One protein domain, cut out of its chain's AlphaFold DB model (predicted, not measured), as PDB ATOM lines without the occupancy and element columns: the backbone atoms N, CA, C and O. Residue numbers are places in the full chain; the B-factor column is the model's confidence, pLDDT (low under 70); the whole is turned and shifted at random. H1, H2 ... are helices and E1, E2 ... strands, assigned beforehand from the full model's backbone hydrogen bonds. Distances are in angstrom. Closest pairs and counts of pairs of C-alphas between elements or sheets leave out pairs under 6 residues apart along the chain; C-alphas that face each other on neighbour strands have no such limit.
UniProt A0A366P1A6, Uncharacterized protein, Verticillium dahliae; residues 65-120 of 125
ATOM      1  N   SER A  65     129.153 156.484 180.894       73.44
ATOM      2  CA  SER A  65     128.840 157.564 181.820       73.44
ATOM      3  C   SER A  65     127.940 158.577 181.128       73.44
ATOM      4  O   SER A  65     127.796 158.570 179.901       73.44
ATOM      5  N   TYR A  66     127.353 159.485 181.908       77.88
ATOM      6  CA  TYR A  66     126.592 160.599 181.350       77.88
ATOM      7  C   TYR A  66     127.409 161.372 180.304       77.88
ATOM      8  O   TYR A  66     126.892 161.681 179.234       77.88
ATOM      9  N   ALA A  67     128.709 161.573 180.550       73.50
ATOM     10  CA  ALA A  67     129.617 162.216 179.606       73.50
ATOM     11  C   ALA A  67     129.687 161.468 178.265       73.50
ATOM     12  O   ALA A  67     129.554 162.090 177.216       73.50
ATOM     13  N   THR A  68     129.806 160.139 178.285       77.81
ATOM     14  CA  THR A  68     129.780 159.323 177.061       77.81
ATOM     15  C   THR A  68     128.433 159.436 176.338       77.81
ATOM     16  O   THR A  68     128.407 159.537 175.114       77.81
ATOM     17  N   SER A  69     127.319 159.480 177.079       79.56
ATOM     18  CA  SER A  69     125.964 159.532 176.501       79.56
ATOM     19  C   SER A  69     125.668 160.815 175.716       79.56
ATOM     20  O   SER A  69     124.927 160.777 174.740       79.56
ATOM     21  N   ILE A  70     126.285 161.933 176.106       85.12
ATOM     22  CA  ILE A  70     126.144 163.230 175.427       85.12
ATOM     23  C   ILE A  70     127.296 163.515 174.447       85.12
ATOM     24  O   ILE A  70     127.371 164.601 173.883       85.12
ATOM     25  N   GLY A  71     128.212 162.557 174.255       81.81
ATOM     26  CA  GLY A  71     129.373 162.711 173.375       81.81
ATOM     27  C   GLY A  71     130.496 163.594 173.936       81.81
ATOM     28  O   GLY A  71     131.347 164.060 173.172       81.81
ATOM     29  N   THR A  72     130.535 163.832 175.250       85.12
ATOM     30  CA  THR A  72     131.587 164.620 175.904       85.12
ATOM     31  C   THR A  72     132.922 163.882 175.897       85.12
ATOM     32  O   THR A  72     133.047 162.743 176.355       85.12
ATOM     33  N   LYS A  73     133.946 164.594 175.427       85.25
ATOM     34  CA  LYS A  73     135.336 164.148 175.346       85.25
ATOM     35  C   LYS A  73     136.092 164.526 176.625       85.25
ATOM     36  O   LYS A  73     136.169 165.702 176.965       85.25
ATOM     37  N   ILE A  74     136.654 163.540 177.317       85.06
ATOM     38  CA  ILE A  74     137.431 163.670 178.556       85.06
ATOM     39  C   ILE A  74     138.858 163.208 178.293       85.06
ATOM     40  O   ILE A  74     139.059 162.076 177.861       85.06
ATOM     41  N   GLY A  75     139.830 164.082 178.555       87.75
ATOM     42  CA  GLY A  75     141.257 163.779 178.502       87.75
ATOM     43  C   GLY A  75     141.919 164.217 179.803       87.75
ATOM     44  O   GLY A  75     141.698 165.340 180.250       87.75
ATOM     45  N   VAL A  76     142.700 163.333 180.412       88.81
ATOM     46  CA  VAL A  76     143.423 163.568 181.661       88.81
ATOM     47  C   VAL A  76     144.899 163.292 181.426       88.81
ATOM     48  O   VAL A  76     145.267 162.234 180.920       88.81
ATOM     49  N   LEU A  77     145.737 164.259 181.786       89.50
ATOM     50  CA  LEU A  77     147.180 164.189 181.601       89.50
ATOM     51  C   LEU A  77     147.851 163.732 182.894       89.50
ATOM     52  O   LEU A  77     147.509 164.201 183.973       89.50
ATOM     53  N   ALA A  78     148.837 162.855 182.780       88.56
ATOM     54  CA  ALA A  78     149.716 162.494 183.883       88.56
ATOM     55  C   ALA A  78     151.162 162.411 183.393       88.56
ATOM     56  O   ALA A  78     151.412 162.126 182.221       88.56
ATOM     57  N   ALA A  79     152.116 162.642 184.286       86.81
ATOM     58  CA  ALA A  79     153.521 162.387 184.005       86.81
ATOM     59  C   ALA A  79     153.862 160.938 184.376       86.81
ATOM     60  O   ALA A  79     153.482 160.466 185.448       86.81
ATOM     61  N   SER A  80     154.570 160.235 183.493       82.75
ATOM     62  CA  SER A  80     155.157 158.935 183.823       82.75
ATOM     63  C   SER A  80     156.534 159.122 184.465       82.75
ATOM     64  O   SER A  80     157.311 159.976 184.039       82.75
ATOM     65  N   ILE A  81     156.822 158.329 185.502       78.31
ATOM     66  CA  ILE A  81     158.103 158.356 186.230       78.31
ATOM     67  C   ILE A  81     159.114 157.404 185.575       78.31
ATOM     68  O   ILE A  81     160.289 157.744 185.474       78.31
ATOM     69  N   ASP A  82     158.659 156.246 185.082       76.06
ATOM     70  CA  ASP A  82     159.529 155.225 184.470       76.06
ATOM     71  C   ASP A  82     160.183 155.718 183.171       76.06
ATOM     72  O   ASP A  82     161.282 155.307 182.804       76.06
ATOM     73  N   SER A  83     159.498 156.619 182.466       74.38
ATOM     74  CA  SER A  83     160.025 157.342 181.312       74.38
ATOM     75  C   SER A  83     159.434 158.749 181.319       74.38
ATOM     76  O   SER A  83     158.205 158.854 181.350       74.38
ATOM     77  N   PRO A  84     160.251 159.821 181.283       78.31
ATOM     78  CA  PRO A  84     159.766 161.199 181.321       78.31
ATOM     79  C   PRO A  84     158.953 161.490 180.056       78.31
ATOM     80  O   PRO A  84     159.470 161.907 179.022       78.31
ATOM     81  N   SER A  85     157.664 161.194 180.138       82.06
ATOM     82  CA  SER A  85     156.716 161.235 179.039       82.06
ATOM     83  C   SER A  85     155.347 161.636 179.568       82.06
ATOM     84  O   SER A  85     154.975 161.355 180.713       82.06
ATOM     85  N   THR A  86     154.590 162.326 178.724       86.00
ATOM     86  CA  THR A  86     153.215 162.710 179.022       86.00
ATOM     87  C   THR A  86     152.295 161.544 178.687       86.00
ATOM     88  O   THR A  86     152.252 161.098 177.547       86.00
ATOM     89  N   CYS A  87     151.547 161.056 179.668       86.38
ATOM     90  CA  CYS A  87     150.510 160.050 179.497       86.38
ATOM     91  C   CYS A  87     149.149 160.743 179.357       86.38
ATOM     92  O   CYS A  87     148.785 161.563 180.203       86.38
ATOM     93  N   LEU A  88     148.395 160.423 178.305       87.25
ATOM     94  CA  LEU A  88     147.033 160.913 178.098       87.25
ATOM     95  C   LEU A  88     146.037 159.771 178.305       87.25
ATOM     96  O   LEU A  88     145.864 158.910 177.442       87.25
ATOM     97  N   PHE A  89     145.324 159.815 179.424       87.06
ATOM     98  CA  PHE A  89     144.149 158.985 179.655       87.06
ATOM     99  C   PHE A  89     142.933 159.656 179.035       87.06
ATOM    100  O   PHE A  89     142.708 160.847 179.233       87.06
ATOM    101  N   THR A  90     142.128 158.924 178.277       85.94
ATOM    102  CA  THR A  90     141.044 159.541 177.516       85.94
ATOM    103  C   THR A  90     139.852 158.605 177.337       85.94
ATOM    104  O   THR A  90     140.022 157.396 177.193       85.94
ATOM    105  N   ASN A  91     138.634 159.159 177.357       82.50
ATOM    106  CA  ASN A  91     137.404 158.416 177.028       82.50
ATOM    107  C   ASN A  91     137.079 158.442 175.521       82.50
ATOM    108  O   ASN A  91     136.123 157.814 175.075       82.50
ATOM    109  N   TYR A  92     137.860 159.202 174.756       73.69
ATOM    110  CA  TYR A  92     137.752 159.366 173.315       73.69
ATOM    111  C   TYR A  92     139.111 159.056 172.682       73.69
ATOM    112  O   TYR A  92     140.137 159.336 173.284       73.69
ATOM    113  N   ASN A  93     139.131 158.554 171.450       63.84
ATOM    114  CA  ASN A  93     140.290 157.957 170.758       63.84
ATOM    115  C   ASN A  93     140.459 156.454 171.031       63.84
ATOM    116  O   ASN A  93     140.348 155.990 172.160       63.84
ATOM    117  N   GLY A  94     140.717 155.709 169.952       55.44
ATOM    118  CA  GLY A  94     141.104 154.304 169.997       55.44
ATOM    119  C   GLY A  94     142.594 154.143 170.295       55.44
ATOM    120  O   GLY A  94     143.394 155.038 170.015       55.44
ATOM    121  N   VAL A  95     142.932 152.990 170.865       55.06
ATOM    122  CA  VAL A  95     144.298 152.510 171.091       55.06
ATOM    123  C   VAL A  95     145.082 152.517 169.768       55.06
ATOM    124  O   VAL A  95     144.533 152.137 168.735       55.06
ATOM    125  N   GLY A  96     146.358 152.922 169.791       53.50
ATOM    126  CA  GLY A  96     147.289 152.585 168.705       53.50
ATOM    127  C   GLY A  96     147.635 153.665 167.679       53.50
ATOM    128  O   GLY A  96     147.847 153.336 166.518       53.50
ATOM    129  N   ASN A  97     147.772 154.935 168.063       51.84
ATOM    130  CA  ASN A  97     148.627 155.823 167.270       51.84
ATOM    131  C   ASN A  97     149.511 156.636 168.206       51.84
ATOM    132  O   ASN A  97     149.002 157.395 169.033       51.84
ATOM    133  N   GLU A  98     150.820 156.446 168.081       52.41
ATOM    134  CA  GLU A  98     151.832 157.274 168.721       52.41
ATOM    135  C   GLU A  98     151.644 158.695 168.180       52.41
ATOM    136  O   GLU A  98     152.014 159.034 167.055       52.41
ATOM    137  N   ARG A  99     150.912 159.517 168.933       62.97
ATOM    138  CA  ARG A  99     150.706 160.918 168.588       62.97
ATOM    139  C   ARG A  99     151.890 161.661 169.174       62.97
ATOM    140  O   ARG A  99     152.142 161.593 170.372       62.97
ATOM    141  N   THR A 100     152.638 162.342 168.316       65.25
ATOM    142  CA  THR A 100     153.863 163.056 168.691       65.25
ATOM    143  C   THR A 100     153.634 163.917 169.938       65.25
ATOM    144  O   THR A 100     152.847 164.864 169.893       65.25
ATOM    145  N   GLY A 101     154.311 163.580 171.040       74.44
ATOM    146  CA  GLY A 101     154.316 164.354 172.287       74.44
ATOM    147  C   GLY A 101     153.549 163.760 173.476       74.44
ATOM    148  O   GLY A 101     153.704 164.285 174.576       74.44
ATOM    149  N   TYR A 102     152.762 162.689 173.314       76.69
ATOM    150  CA  TYR A 102     152.149 161.980 174.449       76.69
ATOM    151  C   TYR A 102     151.850 160.507 174.149       76.69
ATOM    152  O   TYR A 102     151.522 160.125 173.029       76.69
ATOM    153  N   ASN A 103     151.883 159.690 175.196       80.62
ATOM    154  CA  ASN A 103     151.572 158.270 175.157       80.62
ATOM    155  C   ASN A 103     150.121 158.040 175.583       80.62
ATOM    156  O   ASN A 103     149.691 158.517 176.634       80.62
ATOM    157  N   VAL A 104     149.359 157.296 174.782       79.56
ATOM    158  CA  VAL A 104     148.029 156.808 175.171       79.56
ATOM    159  C   VAL A 104     148.195 155.359 175.628       79.56
ATOM    160  O   VAL A 104     148.582 154.526 174.812       79.56
ATOM    161  N   PRO A 105     147.943 155.030 176.904       75.00
ATOM    162  CA  PRO A 105     148.175 153.684 177.403       75.00
ATOM    163  C   PRO A 105     147.194 152.685 176.777       75.00
ATOM    164  O   PRO A 105     145.981 152.902 176.798       75.00
ATOM    165  N   ASP A 106     147.701 151.544 176.306       69.94
ATOM    166  CA  ASP A 106     146.902 150.498 175.638       69.94
ATOM    167  C   ASP A 106     145.747 149.961 176.498       69.94
ATOM    168  O   ASP A 106     144.723 149.502 175.991       69.94
ATOM    169  N   LYS A 107     145.882 150.051 177.826       69.25
ATOM    170  CA  LYS A 107     144.880 149.601 178.803       69.25
ATOM    171  C   LYS A 107     143.956 150.714 179.293       69.25
ATOM    172  O   LYS A 107     143.330 150.544 180.336       69.25
ATOM    173  N   CYS A 108     143.826 151.833 178.575       65.88
ATOM    174  CA  CYS A 108     143.017 152.983 179.012       65.88
ATOM    175  C   CYS A 108     141.562 152.609 179.381       65.88
ATOM    176  O   CYS A 108     140.965 153.229 180.258       65.88
ATOM    177  N   HIS A 109     141.012 151.548 178.779       68.75
ATOM    178  CA  HIS A 109     139.678 151.015 179.083       68.75
ATOM    179  C   HIS A 109     139.561 150.296 180.435       68.75
ATOM    180  O   HIS A 109     138.454 150.138 180.944       68.75
ATOM    181  N   THR A 110     140.675 149.848 181.012       79.19
ATOM    182  CA  THR A 110     140.719 149.104 182.282       79.19
ATOM    183  C   THR A 110     141.112 149.995 183.458       79.19
ATOM    184  O   THR A 110     140.812 149.652 184.599       79.19
ATOM    185  N   VAL A 111     141.756 151.138 183.199       85.69
ATOM    186  CA  VAL A 111     142.210 152.045 184.261       85.69
ATOM    187  C   VAL A 111     141.011 152.686 184.955       85.69
ATOM    188  O   VAL A 111     140.114 153.247 184.308       85.69
ATOM    189  N   LYS A 112     140.994 152.600 186.286       90.81
ATOM    190  CA  LYS A 112     139.919 153.149 187.109       90.81
ATOM    191  C   LYS A 112     140.016 154.668 187.142       90.81
ATOM    192  O   LYS A 112     141.098 155.248 187.176       90.81
ATOM    193  N   THR A 113     138.867 155.332 187.189       89.94
ATOM    194  CA  THR A 113     138.808 156.803 187.177       89.94
ATOM    195  C   THR A 113     139.582 157.416 188.352       89.94
ATOM    196  O   THR A 113     140.266 158.422 188.182       89.94
ATOM    197  N   TRP A 114     139.542 156.780 189.530       90.50
ATOM    198  CA  TRP A 114     140.282 157.246 190.705       90.50
ATOM    199  C   TRP A 114     141.806 157.110 190.553       90.50
ATOM    200  O   TRP A 114     142.538 157.949 191.074       90.50
ATOM    201  N   GLU A 115     142.295 156.106 189.818       90.81
ATOM    202  CA  GLU A 115     143.731 155.913 189.557       90.81
ATOM    203  C   GLU A 115     144.256 157.039 188.664       90.81
ATOM    204  O   GLU A 115     145.280 157.652 188.963       90.81
ATOM    205  N   VAL A 116     143.500 157.372 187.613       89.88
ATOM    206  CA  VAL A 116     143.805 158.486 186.705       89.88
ATOM    207  C   VAL A 116     143.781 159.825 187.448       89.88
ATOM    208  O   VAL A 116     144.710 160.624 187.317       89.88
ATOM    209  N   ALA A 117     142.753 160.059 188.269       89.69
ATOM    210  CA  ALA A 117     142.622 161.276 189.071       89.69
ATOM    211  C   ALA A 117     143.771 161.435 190.086       89.69
ATOM    212  O   ALA A 117     144.256 162.544 190.315       89.69
ATOM    213  N   ARG A 118     144.250 160.329 190.663       89.50
ATOM    214  CA  ARG A 118     145.427 160.325 191.537       89.50
ATOM    215  C   ARG A 118     146.701 160.648 190.757       89.50
ATOM    216  O   ARG A 118     147.484 161.475 191.204       89.50
ATOM    217  N   ALA A 119     146.896 160.028 189.594       87.81
ATOM    218  CA  ALA A 119     148.097 160.221 188.783       87.81
ATOM    219  C   ALA A 119     148.265 161.674 188.303       87.81
ATOM    220  O   ALA A 119     149.376 162.191 188.311       87.81
ATOM    221  N   THR A 120     147.175 162.358 187.935       88.94
ATOM    222  CA  THR A 120     147.235 163.773 187.512       88.94
ATOM    223  C   THR A 120     147.427 164.760 188.665       88.94
ATOM    224  O   THR A 120     147.897 165.869 188.426       88.94
TER     225      THR A 120
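What this domain is: This is residues 65 to 120 of the 125 residues of an uncharacterized protein of Verticillium dahliae (UniProt A0A366P1A6). A long two-stranded hairpin, E1 and E2, has the short helix H2 packed on it, nearer to E1 than to E2 and crossing E1 at an angle, with a small helix H1 off the end where E1 begins, and a wide loop, residues 91 to 112, leading from E2 round to H2. The 56 printed residues hold H1, E1, E2 and H2 in that order; the sheet E1 - E2 is antiparallel. The class is mixed, helices and strands, with 24 residues in named elements, under half. The whole is compact, radius of gyration of the C-alphas 11.5 A, spanning 34 by 24 by 16 A.

Where its parts are: H1 is residues 66 to 69, from C-alpha 66 at (126.592, 160.599, 181.350). E1, residues 75 to 80, is 15.7 A long; E2, residues 85 to 90, 15.8 A. H2, residues 113 to 120, is 10.9 A long and ends at C-alpha 120, (147.235, 163.773, 187.512).

How they stand to each other: E1 and E2 form an antiparallel hairpin at 151 degrees; N 76 and O 89, 2.8 A, are within hydrogen-bond range. The closest C-alphas of E1 and H2, Ala 78 and Thr 120, are 4.6 A apart. H1 is apart from E2 and H2. Every O i to N i+4 pair in H2 is within hydrogen-bond range; H1 is too short for one.

The domain as a whole: The C-alphas of Ile 70 and Asp 82, the two farthest apart, are 35.5 A apart. The printed part has no cut. The link from E2 to H2 is long. Residues 93 to 100 and 106 to 109 have pLDDT under 70.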